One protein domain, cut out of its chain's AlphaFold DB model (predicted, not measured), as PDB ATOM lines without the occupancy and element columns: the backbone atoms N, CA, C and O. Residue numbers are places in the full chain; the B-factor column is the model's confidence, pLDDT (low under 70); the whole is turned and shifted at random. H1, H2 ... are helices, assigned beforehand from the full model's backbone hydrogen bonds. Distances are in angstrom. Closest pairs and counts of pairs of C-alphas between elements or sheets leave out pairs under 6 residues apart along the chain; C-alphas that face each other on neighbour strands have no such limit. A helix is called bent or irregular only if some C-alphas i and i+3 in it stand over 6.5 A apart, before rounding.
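Overview. This is residues 22 to 126 of the 146 residues of an uncharacterized protein of Actinobacteria bacterium (UniProt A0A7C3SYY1). Crossed helices pack round the first part of one long helix, H5, whose last residues, 116 to 126, stick out as a bare arm. H3b crosses both H1 and H5 in the core, H4 folds back side by side with the first part of H5, H1 and H2 make a short hairpin, and H3a turns off at a sharp bend and reaches past H2. The printed part has 105 residues with five named helices, H1 to H5 in chain order, and no named strand; the class is all helix. The whole is compact, with a radius of gyration of the C-alphas of 14.7 A, yet elongated, spanning 49 by 30 by 25 A.

Along the chain. Find C-alpha 22 at (43.823, 26.769, -28.178); from there H1 runs through residues 22 to 32, 15.3 A long. H2 follows at residues 39 to 45. By its hydrogen bonds H3, residues 54 to 82, was assigned as one helix, but it is bent: C-alphas 66 and 69 are 6.9 A apart. Its arm H3a, residues 54 to 66, starts at C-alpha 54 (41.331, 45.874, -11.827) and is 18.3 A long; H3b, residues 69 to 82, is 20.0 A. Next come H4, residues 86 to 96, and H5, residues 102 to 126, which runs 36.1 A to C-alpha 126 at (51.090, -2.062, -10.721).

Arrangement. Start at H1 and H2, a helical hairpin: they touch at a steep tilt of 41 degrees, opposite ways, closest at the C-alphas of Thr 23 and Met 42, 6.5 A apart. H1 also touches H3b, about perpendicular at 84 degrees, closest at the C-alphas of Leu 26 and Leu 75, 6.4 A. H3a and H3b are only just about perpendicular, at 71 degrees; H3a is near H2 but apart from H1, H4 and H5. H3b touches H5 with residues 71 to 76 alone, closest at the C-alphas of Ile 72 and Cys 106, 5.4 A. H4 and H5 form a helical hairpin at a shallow tilt of 12 degrees, opposite ways, with the C-alphas of Ile 93 and Gly 104 closest at 6.4 A. H2 only just touches H5, with 3 pairs of C-alphas within 8 A, closest at those of Leu 45 and Pro 102, 4.9 A. In H1, H2, H3b and H4 every O i to N i+4 pair is within hydrogen-bond range; in H3a 7 of 9 are, in H5 20 of 21.

Size, cuts and confidence. Look for the two C-alphas farthest apart at Glu 55 and Leu 126, 49.3 A. The printed part has no cut and no long link. Residues 80 to 85, of which 80 to 82 belong to H3, stand free too. Confidence is low, with pLDDT under 70, at residue 84, residues 96 to 98 and residues 117 to 126; the mean of the printed part is 78.2.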
ATOM      1  N   PHE A  22      44.700  27.278 -29.226       84.75
ATOM      2  CA  PHE A  22      43.823  26.769 -28.178       84.75
ATOM      3  C   PHE A  22      42.483  27.496 -28.157       84.75
ATOM      4  O   PHE A  22      41.442  26.844 -28.201       84.75
ATOM      5  N   THR A  23      42.480  28.828 -28.190       86.12
ATOM      6  CA  THR A  23      41.240  29.612 -28.212       86.12
ATOM      7  C   THR A  23      40.430  29.362 -29.486       86.12
ATOM      8  O   THR A  23      39.204  29.240 -29.425       86.12
ATOM      9  N   ARG A  24      41.079  29.204 -30.650       86.56
ATOM     10  CA  ARG A  24      40.391  28.850 -31.909       86.56
ATOM     11  C   ARG A  24      39.723  27.480 -31.824       86.56
ATOM     12  O   ARG A  24      38.561  27.344 -32.209       86.56
ATOM     13  N   LYS A  25      40.438  26.467 -31.327       87.31
ATOM     14  CA  LYS A  25      39.900  25.107 -31.170       87.31
ATOM     15  C   LYS A  25      38.780  25.062 -30.138       87.31
ATOM     16  O   LYS A  25      37.731  24.488 -30.417       87.31
ATOM     17  N   LEU A  26      38.966  25.742 -29.011       86.50
ATOM     18  CA  LEU A  26      37.963  25.887 -27.965       86.50
ATOM     19  C   LEU A  26      36.693  26.556 -28.501       86.50
ATOM     20  O   LEU A  26      35.604  26.031 -28.313       86.50
ATOM     21  N   THR A  27      36.824  27.658 -29.245       86.75
ATOM     22  CA  THR A  27      35.683  28.351 -29.868       86.75
ATOM     23  C   THR A  27      34.928  27.433 -30.824       86.75
ATOM     24  O   THR A  27      33.706  27.319 -30.733       86.75
ATOM     25  N   ALA A  28      35.644  26.733 -31.709       86.25
ATOM     26  CA  ALA A  28      35.031  25.811 -32.660       86.25
ATOM     27  C   ALA A  28      34.300  24.654 -31.957       86.25
ATOM     28  O   ALA A  28      33.208  24.267 -32.376       86.25
ATOM     29  N   LYS A  29      34.871  24.108 -30.878       87.00
ATOM     30  CA  LYS A  29      34.255  23.026 -30.099       87.00
ATOM     31  C   LYS A  29      33.034  23.521 -29.315       87.00
ATOM     32  O   LYS A  29      31.987  22.884 -29.374       87.00
ATOM     33  N   CYS A  30      33.117  24.694 -28.685       84.56
ATOM     34  CA  CYS A  30      31.986  25.335 -28.010       84.56
ATOM     35  C   CYS A  30      30.812  25.580 -28.968       84.56
ATOM     36  O   CYS A  30      29.680  25.234 -28.639       84.56
ATOM     37  N   GLN A  31      31.072  26.085 -30.179       84.62
ATOM     38  CA  GLN A  31      30.034  26.274 -31.198       84.62
ATOM     39  C   GLN A  31      29.369  24.953 -31.601       84.62
ATOM     40  O   GLN A  31      28.145  24.888 -31.686       84.62
ATOM     41  N   LYS A  32      30.152  23.880 -31.783       85.00
ATOM     42  CA  LYS A  32      29.618  22.535 -32.064       85.00
ATOM     43  C   LYS A  32      28.740  21.993 -30.932       85.00
ATOM     44  O   LYS A  32      27.787  21.275 -31.201       85.00
ATOM     45  N   MET A  33      29.043  22.348 -29.685       80.19
ATOM     46  CA  MET A  33      28.250  21.986 -28.506       80.19
ATOM     47  C   MET A  33      27.035  22.905 -28.277       80.19
ATOM     48  O   MET A  33      26.338  22.746 -27.278       80.19
ATOM     49  N   GLY A  34      26.789  23.886 -29.153       78.75
ATOM     50  CA  GLY A  34      25.715  24.870 -28.986       78.75
ATOM     51  C   GLY A  34      25.997  25.937 -27.921       78.75
ATOM     52  O   GLY A  34      25.101  26.690 -27.550       78.75
ATOM     53  N   MET A  35      27.234  26.034 -27.426       78.75
ATOM     54  CA  MET A  35      27.649  27.064 -26.475       78.75
ATOM     55  C   MET A  35      28.043  28.338 -27.224       78.75
ATOM     56  O   MET A  35      29.099  28.411 -27.857       78.75
ATOM     57  N   ASN A  36      27.205  29.369 -27.126       72.75
ATOM     58  CA  ASN A  36      27.479  30.674 -27.717       72.75
ATOM     59  C   ASN A  36      28.270  31.540 -26.725       72.75
ATOM     60  O   ASN A  36      27.698  32.251 -25.899       72.75
ATOM     61  N   ILE A  37      29.598  31.418 -26.749       74.25
ATOM     62  CA  ILE A  37      30.479  32.241 -25.913       74.25
ATOM     63  C   ILE A  37      30.802  33.534 -26.674       74.25
ATOM     64  O   ILE A  37      31.262  33.453 -27.816       74.25
ATOM     65  N   PRO A  38      30.602  34.719 -26.063       78.06
ATOM     66  CA  PRO A  38      30.881  35.988 -26.721       78.06
ATOM     67  C   PRO A  38      32.328  36.073 -27.238       78.06
ATOM     68  O   PRO A  38      33.256  35.715 -26.504       78.06
ATOM     69  N   PRO A  39      32.560  36.619 -28.447       73.44
ATOM     70  CA  PRO A  39      33.904  36.775 -29.009       73.44
ATOM     71  C   PRO A  39      34.849  37.555 -28.092       73.44
ATOM     72  O   PRO A  39      36.032  37.241 -28.015       73.44
ATOM     73  N   SER A  40      34.324  38.526 -27.341       75.06
ATOM     74  CA  SER A  40      35.082  39.308 -26.361       75.06
ATOM     75  C   SER A  40      35.622  38.449 -25.212       75.06
ATOM     76  O   SER A  40      36.742  38.666 -24.763       75.06
ATOM     77  N   VAL A  41      34.863  37.436 -24.772       76.19
ATOM     78  CA  VAL A  41      35.303  36.472 -23.746       76.19
ATOM     79  C   VAL A  41      36.374  35.545 -24.315       76.19
ATOM     80  O   VAL A  41      37.345  35.232 -23.636       76.19
ATOM     81  N   MET A  42      36.240  35.141 -25.579       81.00
ATOM     82  CA  MET A  42      37.272  34.348 -26.249       81.00
ATOM     83  C   MET A  42      38.552  35.155 -26.488       81.00
ATOM     84  O   MET A  42      39.638  34.637 -26.297       81.00
ATOM     85  N   ALA A  43      38.466  36.440 -26.828       78.62
ATOM     86  CA  ALA A  43      39.648  37.298 -26.944       78.62
ATOM     87  C   ALA A  43      40.339  37.524 -25.586       78.62
ATOM     88  O   ALA A  43      41.565  37.585 -25.502       78.62
ATOM     89  N   PHE A  44      39.553  37.590 -24.508       81.25
ATOM     90  CA  PHE A  44      40.060  37.705 -23.142       81.25
ATOM     91  C   PHE A  44      40.932  36.510 -22.730       81.25
ATOM     92  O   PHE A  44      41.898  36.671 -21.989       81.25
ATOM     93  N   LEU A  45      40.645  35.320 -23.264       82.50
ATOM     94  CA  LEU A  45      41.411  34.106 -22.989       82.50
ATOM     95  C   LEU A  45      42.875  34.180 -23.425       82.50
ATOM     96  O   LEU A  45      43.730  33.573 -22.783       82.50
ATOM     97  N   ASP A  46      43.151  34.927 -24.492       83.25
ATOM     98  CA  ASP A  46      44.493  35.162 -25.028       83.25
ATOM     99  C   ASP A  46      45.162  36.416 -24.449       83.25
ATOM    100  O   ASP A  46      46.289  36.747 -24.817       83.25
ATOM    101  N   THR A  47      44.492  37.125 -23.538       82.88
ATOM    102  CA  THR A  47      45.044  38.332 -22.919       82.88
ATOM    103  C   THR A  47      45.953  37.943 -21.745       82.88
ATOM    104  O   THR A  47      45.524  37.181 -20.875       82.88
ATOM    105  N   PRO A  48      47.206  38.433 -21.688       82.31
ATOM    106  CA  PRO A  48      48.105  38.151 -20.571       82.31
ATOM    107  C   PRO A  48      47.556  38.674 -19.246       82.31
ATOM    108  O   PRO A  48      47.122  39.825 -19.172       82.31
ATOM    109  N   LEU A  49      47.657  37.875 -18.181       79.31
ATOM    110  CA  LEU A  49      47.203  38.265 -16.842       79.31
ATOM    111  C   LEU A  49      47.908  39.533 -16.339       79.31
ATOM    112  O   LEU A  49      47.293  40.368 -15.687       79.31
ATOM    113  N   CYS A  50      49.184  39.723 -16.694       75.38
ATOM    114  CA  CYS A  50      49.956  40.915 -16.332       75.38
ATOM    115  C   CYS A  50      49.441  42.207 -16.989       75.38
ATOM    116  O   CYS A  50      49.850  43.291 -16.591       75.38
ATOM    117  N   SER A  51      48.599  42.098 -18.020       77.62
ATOM    118  CA  SER A  51      47.990  43.241 -18.708       77.62
ATOM    119  C   SER A  51      46.576  43.547 -18.213       77.62
ATOM    120  O   SER A  51      45.923  44.424 -18.774       77.62
ATOM    121  N   PHE A  52      46.075  42.821 -17.208       79.75
ATOM    122  CA  PHE A  52      44.729  43.040 -16.690       79.75
ATOM    123  C   PHE A  52      44.664  44.325 -15.872       79.75
ATOM    124  O   PHE A  52      45.493  44.567 -14.995       79.75
ATOM    125  N   ASN A  53      43.630  45.123 -16.127       83.25
ATOM    126  CA  ASN A  53      43.203  46.159 -15.196       83.25
ATOM    127  C   ASN A  53      42.369  45.552 -14.045       83.25
ATOM    128  O   ASN A  53      41.988  44.379 -14.079       83.25
ATOM    129  N   GLU A  54      42.071  46.343 -13.012       83.31
ATOM    130  CA  GLU A  54      41.331  45.874 -11.827       83.31
ATOM    131  C   GLU A  54      39.944  45.303 -12.174       83.31
ATOM    132  O   GLU A  54      39.511  44.305 -11.594       83.31
ATOM    133  N   GLU A  55      39.263  45.879 -13.167       82.69
ATOM    134  CA  GLU A  55      37.956  45.403 -13.633       82.69
ATOM    135  C   GLU A  55      38.052  44.050 -14.351       82.69
ATOM    136  O   GLU A  55      37.225  43.165 -14.136       82.69
ATOM    137  N   GLN A  56      39.085  43.853 -15.170       78.50
ATOM    138  CA  GLN A  56      39.378  42.598 -15.859       78.50
ATOM    139  C   GLN A  56      39.812  41.506 -14.886       78.50
ATOM    140  O   GLN A  56      39.389  40.360 -15.033       78.50
ATOM    141  N   ALA A  57      40.607  41.851 -13.873       78.00
ATOM    142  CA  ALA A  57      40.981  40.934 -12.804       78.00
ATOM    143  C   ALA A  57      39.745  40.482 -12.013       78.00
ATOM    144  O   ALA A  57      39.528  39.283 -11.834       78.00
ATOM    145  N   ARG A  58      38.864  41.419 -11.640       80.75
ATOM    146  CA  ARG A  58      37.592  41.096 -10.983       80.75
ATOM    147  C   ARG A  58      36.691  40.239 -11.882       80.75
ATOM    148  O   ARG A  58      36.156  39.230 -11.428       80.75
ATOM    149  N   TYR A  59      36.572  40.571 -13.167       79.62
ATOM    150  CA  TYR A  59      35.828  39.756 -14.133       79.62
ATOM    151  C   TYR A  59      36.399  38.337 -14.246       79.62
ATOM    152  O   TYR A  59      35.649  37.356 -14.291       79.62
ATOM    153  N   PHE A  60      37.727  38.209 -14.249       78.19
ATOM    154  CA  PHE A  60      38.397  36.918 -14.264       78.19
ATOM    155  C   PHE A  60      38.039  36.087 -13.024       78.19
ATOM    156  O   PHE A  60      37.691  34.913 -13.139       78.19
ATOM    157  N   GLU A  61      38.068  36.682 -11.836       77.38
ATOM    158  CA  GLU A  61      37.765  35.955 -10.603       77.38
ATOM    159  C   GLU A  61      36.276  35.624 -10.436       77.38
ATOM    160  O   GLU A  61      35.943  34.518 -10.015       77.38
ATOM    161  N   GLU A  62      35.374  36.540 -10.787       79.31
ATOM    162  CA  GLU A  62      33.939  36.361 -10.543       79.31
ATOM    163  C   GLU A  62      33.223  35.591 -11.656       79.31
ATOM    164  O   GLU A  62      32.292  34.828 -11.394       79.31
ATOM    165  N   LYS A  63      33.616  35.810 -12.916       76.06
ATOM    166  CA  LYS A  63      32.907  35.267 -14.087       76.06
ATOM    167  C   LYS A  63      33.700  34.191 -14.801       76.06
ATOM    168  O   LYS A  63      33.108  33.216 -15.253       76.06
ATOM    169  N   PHE A  64      35.019  34.341 -14.900       75.75
ATOM    170  CA  PHE A  64      35.836  33.406 -15.667       75.75
ATOM    171  C   PHE A  64      36.249  32.163 -14.867       75.75
ATOM    172  O   PHE A  64      36.088  31.046 -15.352       75.75
ATOM    173  N   ARG A  65      36.714  32.321 -13.623       76.31
ATOM    174  CA  ARG A  65      37.082  31.212 -12.723       76.31
ATOM    175  C   ARG A  65      36.049  30.081 -12.639       76.31
ATOM    176  O   ARG A  65      36.464  28.931 -12.777       76.31
ATOM    177  N   PRO A  66      34.737  30.336 -12.465       79.81
ATOM    178  CA  PRO A  66      33.746  29.257 -12.441       79.81
ATOM    179  C   PRO A  66      33.598  28.525 -13.787       79.81
ATOM    180  O   PRO A  66      33.126  27.390 -13.812       79.81
ATOM    181  N   LEU A  67      34.022  29.130 -14.901       78.25
ATOM    182  CA  LEU A  67      34.016  28.505 -16.227       78.25
ATOM    183  C   LEU A  67      35.263  27.647 -16.477       78.25
ATOM    184  O   LEU A  67      35.197  26.735 -17.301       78.25
ATOM    185  N   ILE A  68      36.369  27.881 -15.757       82.81
ATOM    186  CA  ILE A  68      37.645  27.164 -15.938       82.81
ATOM    187  C   ILE A  68      37.468  25.637 -15.969       82.81
ATOM    188  O   ILE A  68      37.936  25.029 -16.932       82.81
ATOM    189  N   PRO A  69      36.768  24.985 -15.015       84.25
ATOM    190  CA  PRO A  69      36.611  23.530 -15.040       84.25
ATOM    191  C   PRO A  69      35.942  23.033 -16.324       84.25
ATOM    192  O   PRO A  69      36.354  22.026 -16.895       84.25
ATOM    193  N   ARG A  70      34.939  23.773 -16.817       84.75
ATOM    194  CA  ARG A  70      34.229  23.439 -18.054       84.75
ATOM    195  C   ARG A  70      35.125  23.620 -19.276       84.75
ATOM    196  O   ARG A  70      35.122  22.760 -20.149       84.75
ATOM    197  N   LEU A  71      35.896  24.705 -19.336       84.38
ATOM    198  CA  LEU A  71      36.826  24.955 -20.440       84.38
ATOM    199  C   LEU A  71      37.951  23.914 -20.480       84.38
ATOM    200  O   LEU A  71      38.307  23.461 -21.563       84.38
ATOM    201  N   ILE A  72      38.454  23.484 -19.318       87.75
ATOM    202  CA  ILE A  72      39.422  22.385 -19.210       87.75
ATOM    203  C   ILE A  72      38.828  21.091 -19.772       87.75
ATOM    204  O   ILE A  72      39.490  20.441 -20.570       87.75
ATOM    205  N   SER A  73      37.590  20.727 -19.418       88.25
ATOM    206  CA  SER A  73      36.933  19.536 -19.985       88.25
ATOM    207  C   SER A  73      36.816  19.593 -21.510       88.25
ATOM    208  O   SER A  73      37.067  18.601 -22.181       88.25
ATOM    209  N   ILE A  74      36.479  20.756 -22.070       88.06
ATOM    210  CA  ILE A  74      36.366  20.911 -23.526       88.06
ATOM    211  C   ILE A  74      37.751  20.830 -24.189       88.06
ATOM    212  O   ILE A  74      37.897  20.210 -25.239       88.06
ATOM    213  N   LEU A  75      38.780  21.431 -23.583       87.56
ATOM    214  CA  LEU A  75      40.159  21.326 -24.072       87.56
ATOM    215  C   LEU A  75      40.731  19.912 -23.931       87.56
ATOM    216  O   LEU A  75      41.557  19.526 -24.748       87.56
ATOM    217  N   GLU A  76      40.296  19.146 -22.934       88.56
ATOM    218  CA  GLU A  76      40.645  17.733 -22.773       88.56
ATOM    219  C   GLU A  76      40.111  16.904 -23.946       88.56
ATOM    220  O   GLU A  76      40.867  16.146 -24.544       88.56
ATOM    221  N   GLU A  77      38.864  17.124 -24.367       87.81
ATOM    222  CA  GLU A  77      38.347  16.490 -25.586       87.81
ATOM    223  C   GLU A  77      39.145  16.898 -26.828       87.81
ATOM    224  O   GLU A  77      39.423  16.062 -27.683       87.81
ATOM    225  N   VAL A  78      39.539  18.173 -26.932       87.19
ATOM    226  CA  VAL A  78      40.382  18.652 -28.039       87.19
ATOM    227  C   VAL A  78      41.757  17.981 -28.012       87.19
ATOM    228  O   VAL A  78      42.285  17.651 -29.072       87.19
ATOM    229  N   TYR A  79      42.338  17.778 -26.828       86.12
ATOM    230  CA  TYR A  79      43.590  17.045 -26.647       86.12
ATOM    231  C   TYR A  79      43.461  15.612 -27.173       86.12
ATOM    232  O   TYR A  79      44.270  15.188 -27.998       86.12
ATOM    233  N   ASP A  80      42.411  14.894 -26.757       85.56
ATOM    234  CA  ASP A  80      42.153  13.520 -27.201       85.56
ATOM    235  C   ASP A  80      41.858  13.444 -28.715       85.56
ATOM    236  O   ASP A  80      42.356  12.549 -29.393       85.56
ATOM    237  N   GLU A  81      41.107  14.398 -29.278       84.81
ATOM    238  CA  GLU A  81      40.791  14.458 -30.717       84.81
ATOM    239  C   GLU A  81      42.010  14.727 -31.598       84.81
ATOM    240  O   GLU A  81      42.077  14.245 -32.729       84.81
ATOM    241  N   LEU A  82      42.949  15.544 -31.121       80.81
ATOM    242  CA  LEU A  82      44.163  15.846 -31.871       80.81
ATOM    243  C   LEU A  82      45.130  14.660 -31.888       80.81
ATOM    244  O   LEU A  82      46.029  14.652 -32.726       80.81
ATOM    245  N   GLY A  83      44.966  13.694 -30.977       73.19
ATOM    246  CA  GLY A  83      45.922  12.606 -30.788       73.19
ATOM    247  C   GLY A  83      47.327  13.119 -30.472       73.19
ATOM    248  O   GLY A  83      48.302  12.432 -30.761       73.19
ATOM    249  N   ALA A  84      47.428  14.346 -29.947       67.69
ATOM    250  CA  ALA A  84      48.701  14.974 -29.654       67.69
ATOM    251  C   ALA A  84      49.386  14.208 -28.520       67.69
ATOM    252  O   ALA A  84      48.780  13.914 -27.484       67.69
ATOM    253  N   ASP A  85      50.661  13.895 -28.711       75.75
ATOM    254  CA  ASP A  85      51.521  13.499 -27.613       75.75
ATOM    255  C   ASP A  85      51.738  14.685 -26.658       75.75
ATOM    256  O   ASP A  85      51.524  15.860 -26.986       75.75
ATOM    257  N   ARG A  86      52.121  14.352 -25.425       78.56
ATOM    258  CA  ARG A  86      52.325  15.331 -24.356       78.56
ATOM    259  C   ARG A  86      53.316  16.420 -24.774       78.56
ATOM    260  O   ARG A  86      53.066  17.584 -24.471       78.56
ATOM    261  N   GLU A  87      54.401  16.038 -25.443       80.25
ATOM    262  CA  GLU A  87      55.468  16.946 -25.874       80.25
ATOM    263  C   GLU A  87      54.932  17.951 -26.897       80.25
ATOM    264  O   GLU A  87      55.029  19.152 -26.672       80.25
ATOM    265  N   GLY A  88      54.221  17.493 -27.930       81.38
ATOM    266  CA  GLY A  88      53.602  18.374 -28.920       81.38
ATOM    267  C   GLY A  88      52.614  19.380 -28.315       81.38
ATOM    268  O   GLY A  88      52.563  20.539 -28.732       81.38
ATOM    269  N   TRP A  89      51.841  18.981 -27.301       85.00
ATOM    270  CA  TRP A  89      50.950  19.909 -26.598       85.00
ATOM    271  C   TRP A  89      51.704  20.903 -25.705       85.00
ATOM    272  O   TRP A  89      51.338  22.081 -25.652       85.00
ATOM    273  N   GLU A  90      52.762  20.460 -25.029       83.38
ATOM    274  CA  GLU A  90      53.628  21.308 -24.206       83.38
ATOM    275  C   GLU A  90      54.397  22.337 -25.050       83.38
ATOM    276  O   GLU A  90      54.423  23.522 -24.703       83.38
ATOM    277  N   ASP A  91      54.916  21.932 -26.210       83.56
ATOM    278  CA  ASP A  91      55.504  22.827 -27.208       83.56
ATOM    279  C   ASP A  91      54.476  23.858 -27.686       83.56
ATOM    280  O   ASP A  91      54.743  25.061 -27.679       83.56
ATOM    281  N   MET A  92      53.253  23.433 -28.026       82.62
ATOM    282  CA  MET A  92      52.192  24.364 -28.429       82.62
ATOM    283  C   MET A  92      51.881  25.401 -27.342       82.62
ATOM    284  O   MET A  92      51.673  26.571 -27.677       82.62
ATOM    285  N   ILE A  93      51.866  25.015 -26.062       83.06
ATOM    286  CA  ILE A  93      51.715  25.956 -24.939       83.06
ATOM    287  C   ILE A  93      52.905  26.917 -24.898       83.06
ATOM    288  O   ILE A  93      52.703  28.130 -24.843       83.06
ATOM    289  N   THR A  94      54.125  26.391 -24.965       80.00
ATOM    290  CA  THR A  94      55.371  27.159 -24.851       80.00
ATOM    291  C   THR A  94      55.510  28.197 -25.968       80.00
ATOM    292  O   THR A  94      55.855  29.351 -25.707       80.00
ATOM    293  N   TYR A  95      55.159  27.841 -27.207       72.00
ATOM    294  CA  TYR A  95      55.220  28.761 -28.345       72.00
ATOM    295  C   TYR A  95      54.027  29.717 -28.433       72.00
ATOM    296  O   TYR A  95      54.185  30.846 -28.907       72.00
ATOM    297  N   SER A  96      52.837  29.297 -27.988       65.12
ATOM    298  CA  SER A  96      51.630  30.133 -28.069       65.12
ATOM    299  C   SER A  96      51.512  31.130 -26.916       65.12
ATOM    300  O   SER A  96      50.855  32.157 -27.066       65.12
ATOM    301  N   VAL A  97      52.134  30.847 -25.768       64.12
ATOM    302  CA  VAL A  97      51.899  31.559 -24.505       64.12
ATOM    303  C   VAL A  97      53.230  32.085 -23.961       64.12
ATOM    304  O   VAL A  97      53.805  31.537 -23.027       64.12
ATOM    305  N   LYS A  98      53.732  33.185 -24.544       66.12
ATOM    306  CA  LYS A  98      54.954  33.868 -24.056       66.12
ATOM    307  C   LYS A  98      54.788  34.486 -22.661       66.12
ATOM    308  O   LYS A  98      55.774  34.752 -21.983       66.12
ATOM    309  N   GLN A  99      53.551  34.764 -22.266       70.50
ATOM    310  CA  GLN A  99      53.161  35.313 -20.969       70.50
ATOM    311  C   GLN A  99      51.949  34.545 -20.468       70.50
ATOM    312  O   GLN A  99      51.165  34.074 -21.283       70.50
ATOM    313  N   GLU A 100      51.769  34.421 -19.158       76.69
ATOM    314  CA  GLU A 100      50.658  33.648 -18.610       76.69
ATOM    315  C   GLU A 100      49.295  34.250 -18.990       76.69
ATOM    316  O   GLU A 100      48.974  35.381 -18.630       76.69
ATOM    317  N   THR A 101      48.505  33.481 -19.740       83.25
ATOM    318  CA  THR A 101      47.148  33.820 -20.186       83.25
ATOM    319  C   THR A 101      46.133  32.836 -19.591       83.25
ATOM    320  O   THR A 101      46.491  31.688 -19.294       83.25
ATOM    321  N   PRO A 102      44.849  33.218 -19.465       84.44
ATOM    322  CA  PRO A 102      43.787  32.304 -19.047       84.44
ATOM    323  C   PRO A 102      43.723  31.008 -19.869       84.44
ATOM    324  O   PRO A 102      43.541  29.928 -19.301       84.44
ATOM    325  N   ILE A 103      43.908  31.084 -21.196       85.94
ATOM    326  CA  ILE A 103      43.928  29.891 -22.054       85.94
ATOM    327  C   ILE A 103      45.147  29.016 -21.785       85.94
ATOM    328  O   ILE A 103      45.022  27.794 -21.762       85.94
ATOM    329  N   GLY A 104      46.306  29.627 -21.525       84.50
ATOM    330  CA  GLY A 104      47.527  28.915 -21.170       84.50
ATOM    331  C   GLY A 104      47.380  28.150 -19.859       84.50
ATOM    332  O   GLY A 104      47.790  26.996 -19.779       84.50
ATOM    333  N   ILE A 105      46.725  28.750 -18.860       84.81
ATOM    334  CA  ILE A 105      46.399  28.082 -17.592       84.81
ATOM    335  C   ILE A 105      45.498  26.872 -17.839       84.81
ATOM    336  O   ILE A 105      45.783  25.784 -17.339       84.81
ATOM    337  N   CYS A 106      44.439  27.031 -18.637       85.88
ATOM    338  CA  CYS A 106      43.529  25.928 -18.943       85.88
ATOM    339  C   CYS A 106      44.241  24.805 -19.717       85.88
ATOM    340  O   CYS A 106      44.101  23.635 -19.366       85.88
ATOM    341  N   ALA A 107      45.047  25.148 -20.724       86.69
ATOM    342  CA  ALA A 107      45.803  24.184 -21.523       86.69
ATOM    343  C   ALA A 107      46.854  23.427 -20.693       86.69
ATOM    344  O   ALA A 107      46.996  22.215 -20.853       86.69
ATOM    345  N   ARG A 108      47.546  24.108 -19.765       86.00
ATOM    346  CA  ARG A 108      48.457  23.468 -18.798       86.00
ATOM    347  C   ARG A 108      47.711  22.558 -17.827       86.00
ATOM    348  O   ARG A 108      48.178  21.461 -17.533       86.00
ATOM    349  N   ALA A 109      46.540  22.975 -17.352       85.94
ATOM    350  CA  ALA A 109      45.737  22.171 -16.436       85.94
ATOM    351  C   ALA A 109      45.282  20.839 -17.063       85.94
ATOM    352  O   ALA A 109      45.222  19.833 -16.355       85.94
ATOM    353  N   VAL A 110      45.023  20.801 -18.378       87.19
ATOM    354  CA  VAL A 110      44.740  19.551 -19.110       87.19
ATOM    355  C   VAL A 110      45.923  18.583 -19.035       87.19
ATOM    356  O   VAL A 110      45.720  17.417 -18.695       87.19
ATOM    357  N   LEU A 111      47.156  19.058 -19.260       84.81
ATOM    358  CA  LEU A 111      48.360  18.222 -19.148       84.81
ATOM    359  C   LEU A 111      48.524  17.641 -17.743       84.81
ATOM    360  O   LEU A 111      48.699  16.434 -17.591       84.81
ATOM    361  N   VAL A 112      48.410  18.482 -16.710       83.94
ATOM    362  CA  VAL A 112      48.541  18.052 -15.307       83.94
ATOM    363  C   VAL A 112      47.474  17.017 -14.944       83.94
ATOM    364  O   VAL A 112      47.749  16.043 -14.241       83.94
ATOM    365  N   LYS A 113      46.242  17.203 -15.429       80.62
ATOM    366  CA  LYS A 113      45.149  16.258 -15.196       80.62
ATOM    367  C   LYS A 113      45.414  14.917 -15.881       80.62
ATOM    368  O   LYS A 113      45.279  13.886 -15.228       80.62
ATOM    369  N   LYS A 114      45.851  14.920 -17.145       76.94
ATOM    370  CA  LYS A 114      46.215  13.699 -17.884       76.94
ATOM    371  C   LYS A 114      47.408  12.981 -17.256       76.94
ATOM    372  O   LYS A 114      47.371  11.761 -17.148       76.94
ATOM    373  N   GLU A 115      48.409  13.710 -16.765       76.00
ATOM    374  CA  GLU A 115      49.536  13.133 -16.024       76.00
ATOM    375  C   GLU A 115      49.073  12.455 -14.728       76.00
ATOM    376  O   GLU A 115      49.431  11.305 -14.478       76.00
ATOM    377  N   ARG A 116      48.220  13.113 -13.930       70.94
ATOM    378  CA  ARG A 116      47.650  12.498 -12.721       70.94
ATOM    379  C   ARG A 116      46.812  11.265 -13.040       70.94
ATOM    380  O   ARG A 116      46.945  10.260 -12.350       70.94
ATOM    381  N   SER A 117      45.979  11.320 -14.076       62.31
ATOM    382  CA  SER A 117      45.194  10.165 -14.517       62.31
ATOM    383  C   SER A 117      46.083   9.019 -15.012       62.31
ATOM    384  O   SER A 117      45.810   7.868 -14.690       62.31
ATOM    385  N   ALA A 118      47.170   9.306 -15.734       58.91
ATOM    386  CA  ALA A 118      48.136   8.297 -16.167       58.91
ATOM    387  C   ALA A 118      48.907   7.685 -14.984       58.91
ATOM    388  O   ALA A 118      49.096   6.471 -14.938       58.91
ATOM    389  N   GLY A 119      49.302   8.502 -14.003       55.78
ATOM    390  CA  GLY A 119      49.927   8.048 -12.758       55.78
ATOM    391  C   GLY A 119      49.008   7.160 -11.916       55.78
ATOM    392  O   GLY A 119      49.457   6.154 -11.364       55.78
ATOM    393  N   ASP A 120      47.714   7.479 -11.856       52.62
ATOM    394  CA  ASP A 120      46.705   6.661 -11.176       52.62
ATOM    395  C   ASP A 120      46.485   5.314 -11.888       52.62
ATOM    396  O   ASP A 120      46.477   4.265 -11.242       52.62
ATOM    397  N   ILE A 121      46.438   5.313 -13.228       52.16
ATOM    398  CA  ILE A 121      46.383   4.086 -14.039       52.16
ATOM    399  C   ILE A 121      47.638   3.237 -13.823       52.16
ATOM    400  O   ILE A 121      47.510   2.056 -13.528       52.16
ATOM    401  N   LEU A 122      48.841   3.816 -13.886       46.09
ATOM    402  CA  LEU A 122      50.097   3.104 -13.614       46.09
ATOM    403  C   LEU A 122      50.120   2.513 -12.198       46.09
ATOM    404  O   LEU A 122      50.483   1.352 -12.021       46.09
ATOM    405  N   THR A 123      49.663   3.261 -11.193       48.94
ATOM    406  CA  THR A 123      49.570   2.783  -9.803       48.94
ATOM    407  C   THR A 123      48.558   1.645  -9.665       48.94
ATOM    408  O   THR A 123      48.796   0.684  -8.928       48.94
ATOM    409  N   ARG A 124      47.437   1.717 -10.389       46.34
ATOM    410  CA  ARG A 124      46.408   0.676 -10.415       46.34
ATOM    411  C   ARG A 124      46.880  -0.574 -11.158       46.34
ATOM    412  O   ARG A 124      46.748  -1.662 -10.614       46.34
ATOM    413  N   THR A 125      47.514  -0.441 -12.321       50.31
ATOM    414  CA  THR A 125      48.093  -1.551 -13.097       50.31
ATOM    415  C   THR A 125      49.239  -2.236 -12.348       50.31
ATOM    416  O   THR A 125      49.351  -3.459 -12.392       50.31
ATOM    417  N   LEU A 126      50.052  -1.492 -11.590       47.75
ATOM    418  CA  LEU A 126      51.090  -2.062 -10.721       47.75
ATOM    419  C   LEU A 126      50.517  -2.810  -9.503       47.75
ATOM    420  O   LEU A 126      51.168  -3.730  -9.002       47.75
TER     421      LEU A 126